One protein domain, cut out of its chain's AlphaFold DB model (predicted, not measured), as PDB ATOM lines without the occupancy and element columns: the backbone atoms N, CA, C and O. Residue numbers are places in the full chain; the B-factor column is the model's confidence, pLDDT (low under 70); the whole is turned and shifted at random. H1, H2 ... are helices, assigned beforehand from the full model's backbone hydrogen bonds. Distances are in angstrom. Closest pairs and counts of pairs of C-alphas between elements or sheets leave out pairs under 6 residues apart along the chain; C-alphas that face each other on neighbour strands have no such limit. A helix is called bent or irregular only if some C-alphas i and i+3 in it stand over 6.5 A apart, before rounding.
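This is residues 23 to 93 of the 269 residues of the protein "Putative ATPases of the AAA+ class" of Thiomonas sp. X19 (UniProt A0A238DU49). A long bent helix, H4, runs along one side of a slightly elongated body, and H1 and H2, joined at a corner, cover it: H2 packs on the arm H4a, and H1 crosses the arm H4b. H3 folds back from the end of H2 toward H1, and the long link of residues 56 to 67 loops from H3 to H4. The 71 printed residues hold four named helices, H1 to H4 in chain order, and no named strand; the class is all helix. The whole is compact, with a radius of gyration of the C-alphas of 12.1 A and spans of 40 by 20 by 18 A.

Look first at H4, residues 68 to 88, assigned as one helix by its hydrogen bonds but bent: C-alphas 78 and 81 are 6.6 A apart. Its arms, H4a, residues 68 to 78, and H4b, residues 81 to 88, stand at a steep tilt of 52 degrees. H2, residues 37 to 43, touches H4a, closest at the C-alphas of His 39 and Glu 72, 7.0 A. H1, residues 23 to 32, touches H4b at a steep tilt of 60 degrees, closest at the C-alphas of Leu 26 and Ala 86, 5.8 A. H1 and H2 touch only at the corner, closest at the C-alphas of Leu 32 and Leu 38, 4.5 A. H3, residues 46 to 55, only just touches H1, with 3 pairs of C-alphas within 8 A, closest Gln 25 and Val 55, 6.4 A. H3 and H4b are apart. Every O i to N i+4 pair is within hydrogen-bond range in H1, H2, H4a and H4b; in H3, 4 of 6 are.

Find C-alpha 68 at (28.831, -8.612, 18.641); from there H4a runs 15.6 A to C-alpha 78. H4b ends at C-alpha 88, (36.632, -36.989, 23.141), 10.7 A from C-alpha 81. H1 begins at C-alpha 23, (38.691, -30.954, 33.891), and spans 14.2 A; H2 spans 10.2 A. H3 spans 16.1 A and is only just irregular: C-alphas 47 and 50 are 6.9 A apart.

The C-alphas of Glu 65 and Glu 92, 40.3 A apart, are the two farthest apart, while those of Ile 23 and Ile 93 are 5.9 A apart. The printed part has no cut; the link from H3 to H4 is long, the other two tight. Look for pLDDT under 70 at residues 45 to 48 and 64.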
ATOM      1  N   ILE A  23      40.094 -30.839  33.477       96.88
ATOM      2  CA  ILE A  23      38.691 -30.954  33.891       96.88
ATOM      3  C   ILE A  23      38.002 -29.596  34.001       96.88
ATOM      4  O   ILE A  23      36.869 -29.437  33.548       96.88
ATOM      5  N   VAL A  24      38.708 -28.606  34.545       96.56
ATOM      6  CA  VAL A  24      38.216 -27.236  34.687       96.56
ATOM      7  C   VAL A  24      37.986 -26.658  33.297       96.56
ATOM      8  O   VAL A  24      36.916 -26.121  33.019       96.56
ATOM      9  N   GLN A  25      38.944 -26.852  32.388       96.00
ATOM     10  CA  GLN A  25      38.804 -26.415  31.005       96.00
ATOM     11  C   GLN A  25      37.599 -27.077  30.316       96.00
ATOM     12  O   GLN A  25      36.825 -26.383  29.656       96.00
ATOM     13  N   LEU A  26      37.398 -28.389  30.483       97.25
ATOM     14  CA  LEU A  26      36.233 -29.091  29.932       97.25
ATOM     15  C   LEU A  26      34.914 -28.495  30.447       97.25
ATOM     16  O   LEU A  26      34.010 -28.223  29.654       97.25
ATOM     17  N   TRP A  27      34.796 -28.269  31.755       97.81
ATOM     18  CA  TRP A  27      33.582 -27.709  32.348       97.81
ATOM     19  C   TRP A  27      33.319 -26.270  31.916       97.81
ATOM     20  O   TRP A  27      32.187 -25.961  31.544       97.81
ATOM     21  N   ILE A  28      34.349 -25.422  31.848       96.75
ATOM     22  CA  ILE A  28      34.208 -24.066  31.304       96.75
ATOM     23  C   ILE A  28      33.737 -24.126  29.844       96.75
ATOM     24  O   ILE A  28      32.804 -23.418  29.467       96.75
ATOM     25  N   LEU A  29      34.306 -25.005  29.013       96.75
ATOM     26  CA  LEU A  29      33.883 -25.149  27.614       96.75
ATOM     27  C   LEU A  29      32.421 -25.615  27.492       96.75
ATOM     28  O   LEU A  29      31.691 -25.096  26.643       96.75
ATOM     29  N   ARG A  30      31.961 -26.523  28.366       97.44
ATOM     30  CA  ARG A  30      30.548 -26.939  28.468       97.44
ATOM     31  C   ARG A  30      29.630 -25.789  28.911       97.44
ATOM     32  O   ARG A  30      28.511 -25.664  28.419       97.44
ATOM     33  N   ILE A  31      30.098 -24.908  29.789       96.00
ATOM     34  CA  ILE A  31      29.350 -23.714  30.210       96.00
ATOM     35  C   ILE A  31      29.248 -22.698  29.063       96.00
ATOM     36  O   ILE A  31      28.162 -22.212  28.734       96.00
ATOM     37  N   LEU A  32      30.370 -22.395  28.413       94.69
ATOM     38  CA  LEU A  32      30.441 -21.342  27.405       94.69
ATOM     39  C   LEU A  32      29.723 -21.721  26.104       94.69
ATOM     40  O   LEU A  32      29.039 -20.875  25.524       94.69
ATOM     41  N   LEU A  33      29.859 -22.969  25.640       94.56
ATOM     42  CA  LEU A  33      29.361 -23.386  24.326       94.56
ATOM     43  C   LEU A  33      27.932 -23.965  24.371       94.56
ATOM     44  O   LEU A  33      27.021 -23.259  23.930       94.56
ATOM     45  N   PRO A  34      27.677 -25.199  24.858       94.44
ATOM     46  CA  PRO A  34      26.341 -25.789  24.792       94.44
ATOM     47  C   PRO A  34      25.337 -25.154  25.762       94.44
ATOM     48  O   PRO A  34      24.151 -25.116  25.444       94.44
ATOM     49  N   LEU A  35      25.778 -24.614  26.906       93.06
ATOM     50  CA  LEU A  35      24.888 -23.924  27.852       93.06
ATOM     51  C   LEU A  35      24.685 -22.431  27.548       93.06
ATOM     52  O   LEU A  35      23.876 -21.773  28.207       93.06
ATOM     53  N   GLY A  36      25.372 -21.898  26.533       90.38
ATOM     54  CA  GLY A  36      25.187 -20.532  26.049       90.38
ATOM     55  C   GLY A  36      25.818 -19.439  26.916       90.38
ATOM     56  O   GLY A  36      25.516 -18.266  26.695       90.38
ATOM     57  N   GLY A  37      26.703 -19.783  27.862       91.06
ATOM     58  CA  GLY A  37      27.389 -18.807  28.716       91.06
ATOM     59  C   GLY A  37      28.189 -17.768  27.923       91.06
ATOM     60  O   GLY A  37      28.205 -16.597  28.285       91.06
ATOM     61  N   LEU A  38      28.757 -18.146  26.770       91.69
ATOM     62  CA  LEU A  38      29.524 -17.227  25.924       91.69
ATOM     63  C   LEU A  38      28.703 -16.021  25.454       91.69
ATOM     64  O   LEU A  38      29.238 -14.923  25.342       91.69
ATOM     65  N   HIS A  39      27.413 -16.209  25.169       89.75
ATOM     66  CA  HIS A  39      26.579 -15.112  24.690       89.75
ATOM     67  C   HIS A  39      26.447 -14.020  25.758       89.75
ATOM     68  O   HIS A  39      26.669 -12.849  25.463       89.75
ATOM     69  N   ARG A  40      26.161 -14.397  27.014       87.38
ATOM     70  CA  ARG A  40      26.080 -13.436  28.125       87.38
ATOM     71  C   ARG A  40      27.441 -12.804  28.420       87.38
ATOM     72  O   ARG A  40      27.508 -11.584  28.521       87.38
ATOM     73  N   LEU A  41      28.505 -13.610  28.438       87.50
ATOM     74  CA  LEU A  41      29.877 -13.146  28.658       87.50
ATOM     75  C   LEU A  41      30.267 -12.000  27.708       87.50
ATOM     76  O   LEU A  41      30.916 -11.039  28.109       87.50
ATOM     77  N   LEU A  42      29.853 -12.079  26.441       86.38
ATOM     78  CA  LEU A  42      30.147 -11.044  25.446       86.38
ATOM     79  C   LEU A  42      29.232  -9.820  25.536       86.38
ATOM     80  O   LEU A  42      29.628  -8.740  25.098       86.38
ATOM     81  N   MET A  43      28.028  -9.971  26.089       82.50
ATOM     82  CA  MET A  43      27.085  -8.868  26.285       82.50
ATOM     83  C   MET A  43      27.456  -7.983  27.484       82.50
ATOM     84  O   MET A  43      27.148  -6.795  27.463       82.50
ATOM     85  N   GLU A  44      28.130  -8.529  28.500       72.00
ATOM     86  CA  GLU A  44      28.494  -7.807  29.733       72.00
ATOM     87  C   GLU A  44      29.808  -6.996  29.633       72.00
ATOM     88  O   GLU A  44      30.109  -6.185  30.507       72.00
ATOM     89  N   GLY A  45      30.547  -7.091  28.519       61.66
ATOM     90  CA  GLY A  45      31.670  -6.195  28.202       61.66
ATOM     91  C   GLY A  45      33.057  -6.650  28.693       61.66
ATOM     92  O   GLY A  45      33.294  -7.826  28.952       61.66
ATOM     93  N   VAL A  46      34.015  -5.710  28.725       48.41
ATOM     94  CA  VAL A  46      35.498  -5.865  28.670       48.41
ATOM     95  C   VAL A  46      36.129  -6.841  29.692       48.41
ATOM     96  O   VAL A  46      37.250  -7.300  29.481       48.41
ATOM     97  N   GLY A  47      35.413  -7.239  30.748       58.94
ATOM     98  CA  GLY A  47      35.864  -8.241  31.730       58.94
ATOM     99  C   GLY A  47      35.953  -9.684  31.208       58.94
ATOM    100  O   GLY A  47      36.479 -10.548  31.900       58.94
ATOM    101  N   SER A  48      35.484  -9.948  29.986       67.88
ATOM    102  CA  SER A  48      35.428 -11.291  29.388       67.88
ATOM    103  C   SER A  48      36.753 -11.824  28.834       67.88
ATOM    104  O   SER A  48      36.923 -13.036  28.701       67.88
ATOM    105  N   MET A  49      37.702 -10.944  28.504       76.12
ATOM    106  CA  MET A  49      38.928 -11.338  27.799       76.12
ATOM    107  C   MET A  49      39.889 -12.207  28.625       76.12
ATOM    108  O   MET A  49      40.376 -13.186  28.064       76.12
ATOM    109  N   PRO A  50      40.118 -11.964  29.933       85.62
ATOM    110  CA  PRO A  50      41.000 -12.814  30.735       85.62
ATOM    111  C   PRO A  50      40.559 -14.284  30.767       85.62
ATOM    112  O   PRO A  50      41.377 -15.175  30.550       85.62
ATOM    113  N   LEU A  51      39.260 -14.548  30.959       88.25
ATOM    114  CA  LEU A  51      38.716 -15.908  30.925       88.25
ATOM    115  C   LEU A  51      38.892 -16.536  29.536       88.25
ATOM    116  O   LEU A  51      39.345 -17.675  29.428       88.25
ATOM    117  N   LEU A  52      38.566 -15.789  28.474       88.62
ATOM    118  CA  LEU A  52      38.690 -16.249  27.089       88.62
ATOM    119  C   LEU A  52      40.143 -16.595  26.727       88.62
ATOM    120  O   LEU A  52      40.390 -17.649  26.141       88.62
ATOM    121  N   GLU A  53      41.106 -15.765  27.123       88.69
ATOM    122  CA  GLU A  53      42.538 -16.038  26.965       88.69
ATOM    123  C   GLU A  53      42.948 -17.322  27.685       88.69
ATOM    124  O   GLU A  53      43.599 -18.187  27.091       88.69
ATOM    125  N   ARG A  54      42.508 -17.493  28.938       89.19
ATOM    126  CA  ARG A  54      42.828 -18.679  29.743       89.19
ATOM    127  C   ARG A  54      42.289 -19.979  29.158       89.19
ATOM    128  O   ARG A  54      42.955 -21.005  29.278       89.19
ATOM    129  N   VAL A  55      41.132 -19.954  28.496       89.44
ATOM    130  CA  VAL A  55      40.580 -21.144  27.821       89.44
ATOM    131  C   VAL A  55      41.146 -21.374  26.417       89.44
ATOM    132  O   VAL A  55      40.842 -22.404  25.812       89.44
ATOM    133  N   GLY A  56      41.988 -20.464  25.912       87.38
ATOM    134  CA  GLY A  56      42.737 -20.621  24.663       87.38
ATOM    135  C   GLY A  56      42.276 -19.749  23.492       87.38
ATOM    136  O   GLY A  56      42.693 -20.005  22.361       87.38
ATOM    137  N   VAL A  57      41.434 -18.737  23.725       87.62
ATOM    138  CA  VAL A  57      41.110 -17.723  22.709       87.62
ATOM    139  C   VAL A  57      42.290 -16.777  22.554       87.62
ATOM    140  O   VAL A  57      42.906 -16.368  23.533       87.62
ATOM    141  N   ARG A  58      42.596 -16.393  21.318       84.50
ATOM    142  CA  ARG A  58      43.632 -15.408  21.004       84.50
ATOM    143  C   ARG A  58      42.977 -14.061  20.698       84.50
ATOM    144  O   ARG A  58      42.450 -13.899  19.597       84.50
ATOM    145  N   PRO A  59      43.032 -13.077  21.615       72.31
ATOM    146  CA  PRO A  59      42.355 -11.790  21.437       72.31
ATOM    147  C   PRO A  59      42.875 -11.007  20.238       72.31
ATOM    148  O   PRO A  59      42.108 -10.336  19.568       72.31
ATOM    149  N   ARG A  60      44.168 -11.144  19.915       70.06
ATOM    150  CA  ARG A  60      44.803 -10.471  18.766       70.06
ATOM    151  C   ARG A  60      44.224 -10.881  17.409       70.06
ATOM    152  O   ARG A  60      44.488 -10.216  16.418       70.06
ATOM    153  N   GLU A  61      43.501 -11.997  17.356       73.38
ATOM    154  CA  GLU A  61      42.840 -12.494  16.146       73.38
ATOM    155  C   GLU A  61      41.369 -12.034  16.067       73.38
ATOM    156  O   GLU A  61      40.686 -12.317  15.082       73.38
ATOM    157  N   ILE A  62      40.880 -11.313  17.086       73.69
ATOM    158  CA  ILE A  62      39.527 -10.763  17.151       73.69
ATOM    159  C   ILE A  62      39.548  -9.327  16.629       73.69
ATOM    160  O   ILE A  62      40.291  -8.485  17.119       73.69
ATOM    161  N   ASP A  63      38.702  -9.055  15.642       74.75
ATOM    162  CA  ASP A  63      38.469  -7.704  15.139       74.75
ATOM    163  C   ASP A  63      37.625  -6.898  16.146       74.75
ATOM    164  O   ASP A  63      36.471  -7.242  16.436       74.75
ATOM    165  N   ASP A  64      38.215  -5.836  16.697       68.50
ATOM    166  CA  ASP A  64      37.579  -4.956  17.679       68.50
ATOM    167  C   ASP A  64      36.412  -4.156  17.080       68.50
ATOM    168  O   ASP A  64      35.461  -3.839  17.803       68.50
ATOM    169  N   GLU A  65      36.419  -3.909  15.765       74.12
ATOM    170  CA  GLU A  65      35.357  -3.195  15.043       74.12
ATOM    171  C   GLU A  65      34.197  -4.120  14.626       74.12
ATOM    172  O   GLU A  65      33.151  -3.662  14.152       74.12
ATOM    173  N   ALA A  66      34.336  -5.433  14.835       78.56
ATOM    174  CA  ALA A  66      33.319  -6.402  14.461       78.56
ATOM    175  C   ALA A  66      32.048  -6.291  15.317       78.56
ATOM    176  O   ALA A  66      32.075  -6.080  16.531       78.56
ATOM    177  N   THR A  67      30.899  -6.557  14.686       85.00
ATOM    178  CA  THR A  67      29.615  -6.637  15.393       85.00
ATOM    179  C   THR A  67      29.633  -7.738  16.468       85.00
ATOM    180  O   THR A  67      30.294  -8.766  16.269       85.00
ATOM    181  N   PRO A  68      28.855  -7.613  17.565       83.19
ATOM    182  CA  PRO A  68      28.831  -8.612  18.641       83.19
ATOM    183  C   PRO A  68      28.588 -10.048  18.152       83.19
ATOM    184  O   PRO A  68      29.278 -10.978  18.560       83.19
ATOM    185  N   ALA A  69      27.676 -10.229  17.191       85.12
ATOM    186  CA  ALA A  69      27.386 -11.536  16.598       85.12
ATOM    187  C   ALA A  69      28.567 -12.116  15.793       85.12
ATOM    188  O   ALA A  69      28.782 -13.332  15.773       85.12
ATOM    189  N   THR A  70      29.341 -11.259  15.120       86.50
ATOM    190  CA  THR A  70      30.533 -11.672  14.363       86.50
ATOM    191  C   THR A  70      31.657 -12.064  15.314       86.50
ATOM    192  O   THR A  70      32.278 -13.113  15.122       86.50
ATOM    193  N   ARG A  71      31.848 -11.284  16.384       85.88
ATOM    194  CA  ARG A  71      32.791 -11.578  17.467       85.88
ATOM    195  C   ARG A  71      32.474 -12.914  18.141       85.88
ATOM    196  O   ARG A  71      33.346 -13.774  18.228       85.88
ATOM    197  N   GLU A  72      31.214 -13.141  18.517       88.94
ATOM    198  CA  GLU A  72      30.765 -14.407  19.108       88.94
ATOM    199  C   GLU A  72      31.048 -15.596  18.179       88.94
ATOM    200  O   GLU A  72      31.576 -16.622  18.610       88.94
ATOM    201  N   ARG A  73      30.755 -15.457  16.880       89.69
ATOM    202  CA  ARG A  73      31.040 -16.501  15.886       89.69
ATOM    203  C   ARG A  73      32.537 -16.784  15.759       89.69
ATOM    204  O   ARG A  73      32.911 -17.948  15.621       89.69
ATOM    205  N   HIS A  74      33.376 -15.752  15.776       88.88
ATOM    206  CA  HIS A  74      34.826 -15.903  15.699       88.88
ATOM    207  C   HIS A  74      35.370 -16.649  16.927       88.88
ATOM    208  O   HIS A  74      36.079 -17.643  16.776       88.88
ATOM    209  N   ILE A  75      34.946 -16.259  18.132       90.88
ATOM    210  CA  ILE A  75      35.339 -16.929  19.380       90.88
ATOM    211  C   ILE A  75      34.863 -18.387  19.393       90.88
ATOM    212  O   ILE A  75      35.647 -19.291  19.679       90.88
ATOM    213  N   LYS A  76      33.614 -18.657  18.984       92.44
ATOM    214  CA  LYS A  76      33.099 -20.033  18.848       92.44
ATOM    215  C   LYS A  76      33.956 -20.888  17.914       92.44
ATOM    216  O   LYS A  76      34.156 -22.062  18.203       92.44
ATOM    217  N   ARG A  77      34.479 -20.327  16.816       92.62
ATOM    218  CA  ARG A  77      35.368 -21.056  15.888       92.62
ATOM    219  C   ARG A  77      36.703 -21.437  16.525       92.62
ATOM    220  O   ARG A  77      37.208 -22.505  16.203       92.62
ATOM    221  N   GLN A  78      37.240 -20.608  17.418       92.81
ATOM    222  CA  GLN A  78      38.463 -20.931  18.159       92.81
ATOM    223  C   GLN A  78      38.203 -21.961  19.272       92.81
ATOM    224  O   GLN A  78      38.977 -22.900  19.439       92.81
ATOM    225  N   LEU A  79      37.087 -21.834  20.001       94.19
ATOM    226  CA  LEU A  79      36.755 -22.720  21.124       94.19
ATOM    227  C   LEU A  79      36.242 -24.102  20.698       94.19
ATOM    228  O   LEU A  79      36.465 -25.082  21.404       94.19
ATOM    229  N   LYS A  80      35.553 -24.209  19.554       95.38
ATOM    230  CA  LYS A  80      34.917 -25.461  19.111       95.38
ATOM    231  C   LYS A  80      35.914 -26.628  18.962       95.38
ATOM    232  O   LYS A  80      35.634 -27.678  19.534       95.38
ATOM    233  N   PRO A  81      37.088 -26.473  18.318       95.81
ATOM    234  CA  PRO A  81      38.094 -27.536  18.265       95.81
ATOM    235  C   PRO A  81      38.637 -27.950  19.639       95.81
ATOM    236  O   PRO A  81      38.912 -29.132  19.855       95.81
ATOM    237  N   LEU A  82      38.791 -26.995  20.568       94.81
ATOM    238  CA  LEU A  82      39.242 -27.271  21.936       94.81
ATOM    239  C   LEU A  82      38.196 -28.094  22.690       94.81
ATOM    240  O   LEU A  82      38.532 -29.109  23.296       94.81
ATOM    241  N   TRP A  83      36.925 -27.709  22.569       95.94
ATOM    242  CA  TRP A  83      35.802 -28.448  23.137       95.94
ATOM    243  C   TRP A  83      35.682 -29.855  22.545       95.94
ATOM    244  O   TRP A  83      35.630 -30.820  23.297       95.94
ATOM    245  N   ASP A  84      35.755 -30.010  21.221       96.50
ATOM    246  CA  ASP A  84      35.688 -31.324  20.563       96.50
ATOM    247  C   ASP A  84      36.853 -32.247  20.951       96.50
ATOM    248  O   ASP A  84      36.726 -33.474  20.949       96.50
ATOM    249  N   ARG A  85      38.027 -31.686  21.260       95.00
ATOM    250  CA  ARG A  85      39.152 -32.457  21.800       95.00
ATOM    251  C   ARG A  85      38.887 -32.873  23.246       95.00
ATOM    252  O   ARG A  85      39.061 -34.049  23.544       95.00
ATOM    253  N   ALA A  86      38.452 -31.942  24.093       94.94
ATOM    254  CA  ALA A  86      38.187 -32.200  25.505       94.94
ATOM    255  C   ALA A  86      37.044 -33.211  25.710       94.94
ATOM    256  O   ALA A  86      37.162 -34.095  26.551       94.94
ATOM    257  N   GLU A  87      35.976 -33.142  24.906       96.25
ATOM    258  CA  GLU A  87      34.859 -34.097  24.967       96.25
ATOM    259  C   GLU A  87      35.275 -35.515  24.573       96.25
ATOM    260  O   GLU A  87      34.844 -36.481  25.198       96.25
ATOM    261  N   ARG A  88      36.146 -35.665  23.565       95.88
ATOM    262  CA  ARG A  88      36.632 -36.989  23.141       95.88
ATOM    263  C   ARG A  88      37.421 -37.705  24.233       95.88
ATOM    264  O   ARG A  88      37.364 -38.926  24.295       95.88
ATOM    265  N   SER A  89      38.127 -36.959  25.075       94.12
ATOM    266  CA  SER A  89      38.876 -37.491  26.215       94.12
ATOM    267  C   SER A  89      38.133 -37.333  27.546       94.12
ATOM    268  O   SER A  89      38.730 -37.554  28.592       94.12
ATOM    269  N   ALA A  90      36.849 -36.950  27.558       92.88
ATOM    270  CA  ALA A  90      36.140 -36.604  28.796       92.88
ATOM    271  C   ALA A  90      36.105 -37.743  29.827       92.88
ATOM    272  O   ALA A  90      36.159 -37.473  31.023       92.88
ATOM    273  N   GLY A  91      36.049 -39.002  29.376       90.75
ATOM    274  CA  GLY A  91      36.081 -40.179  30.255       90.75
ATOM    275  C   GLY A  91      37.448 -40.467  30.888       90.75
ATOM    276  O   GLY A  91      37.518 -41.210  31.857       90.75
ATOM    277  N   GLU A  92      38.521 -39.875  30.361       92.75
ATOM    278  CA  GLU A  92      39.894 -40.021  30.866       92.75
ATOM    279  C   GLU A  92      40.310 -38.830  31.745       92.75
ATOM    280  O   GLU A  92      41.324 -38.879  32.439       92.75
ATOM    281  N   ILE A  93      39.533 -37.743  31.718       93.75
ATOM    282  CA  ILE A  93      39.819 -36.523  32.469       93.75
ATOM    283  C   ILE A  93      39.276 -36.660  33.899       93.75
ATOM    284  O   ILE A  93      38.081 -36.492  34.162       93.75
TER     285      ILE A  93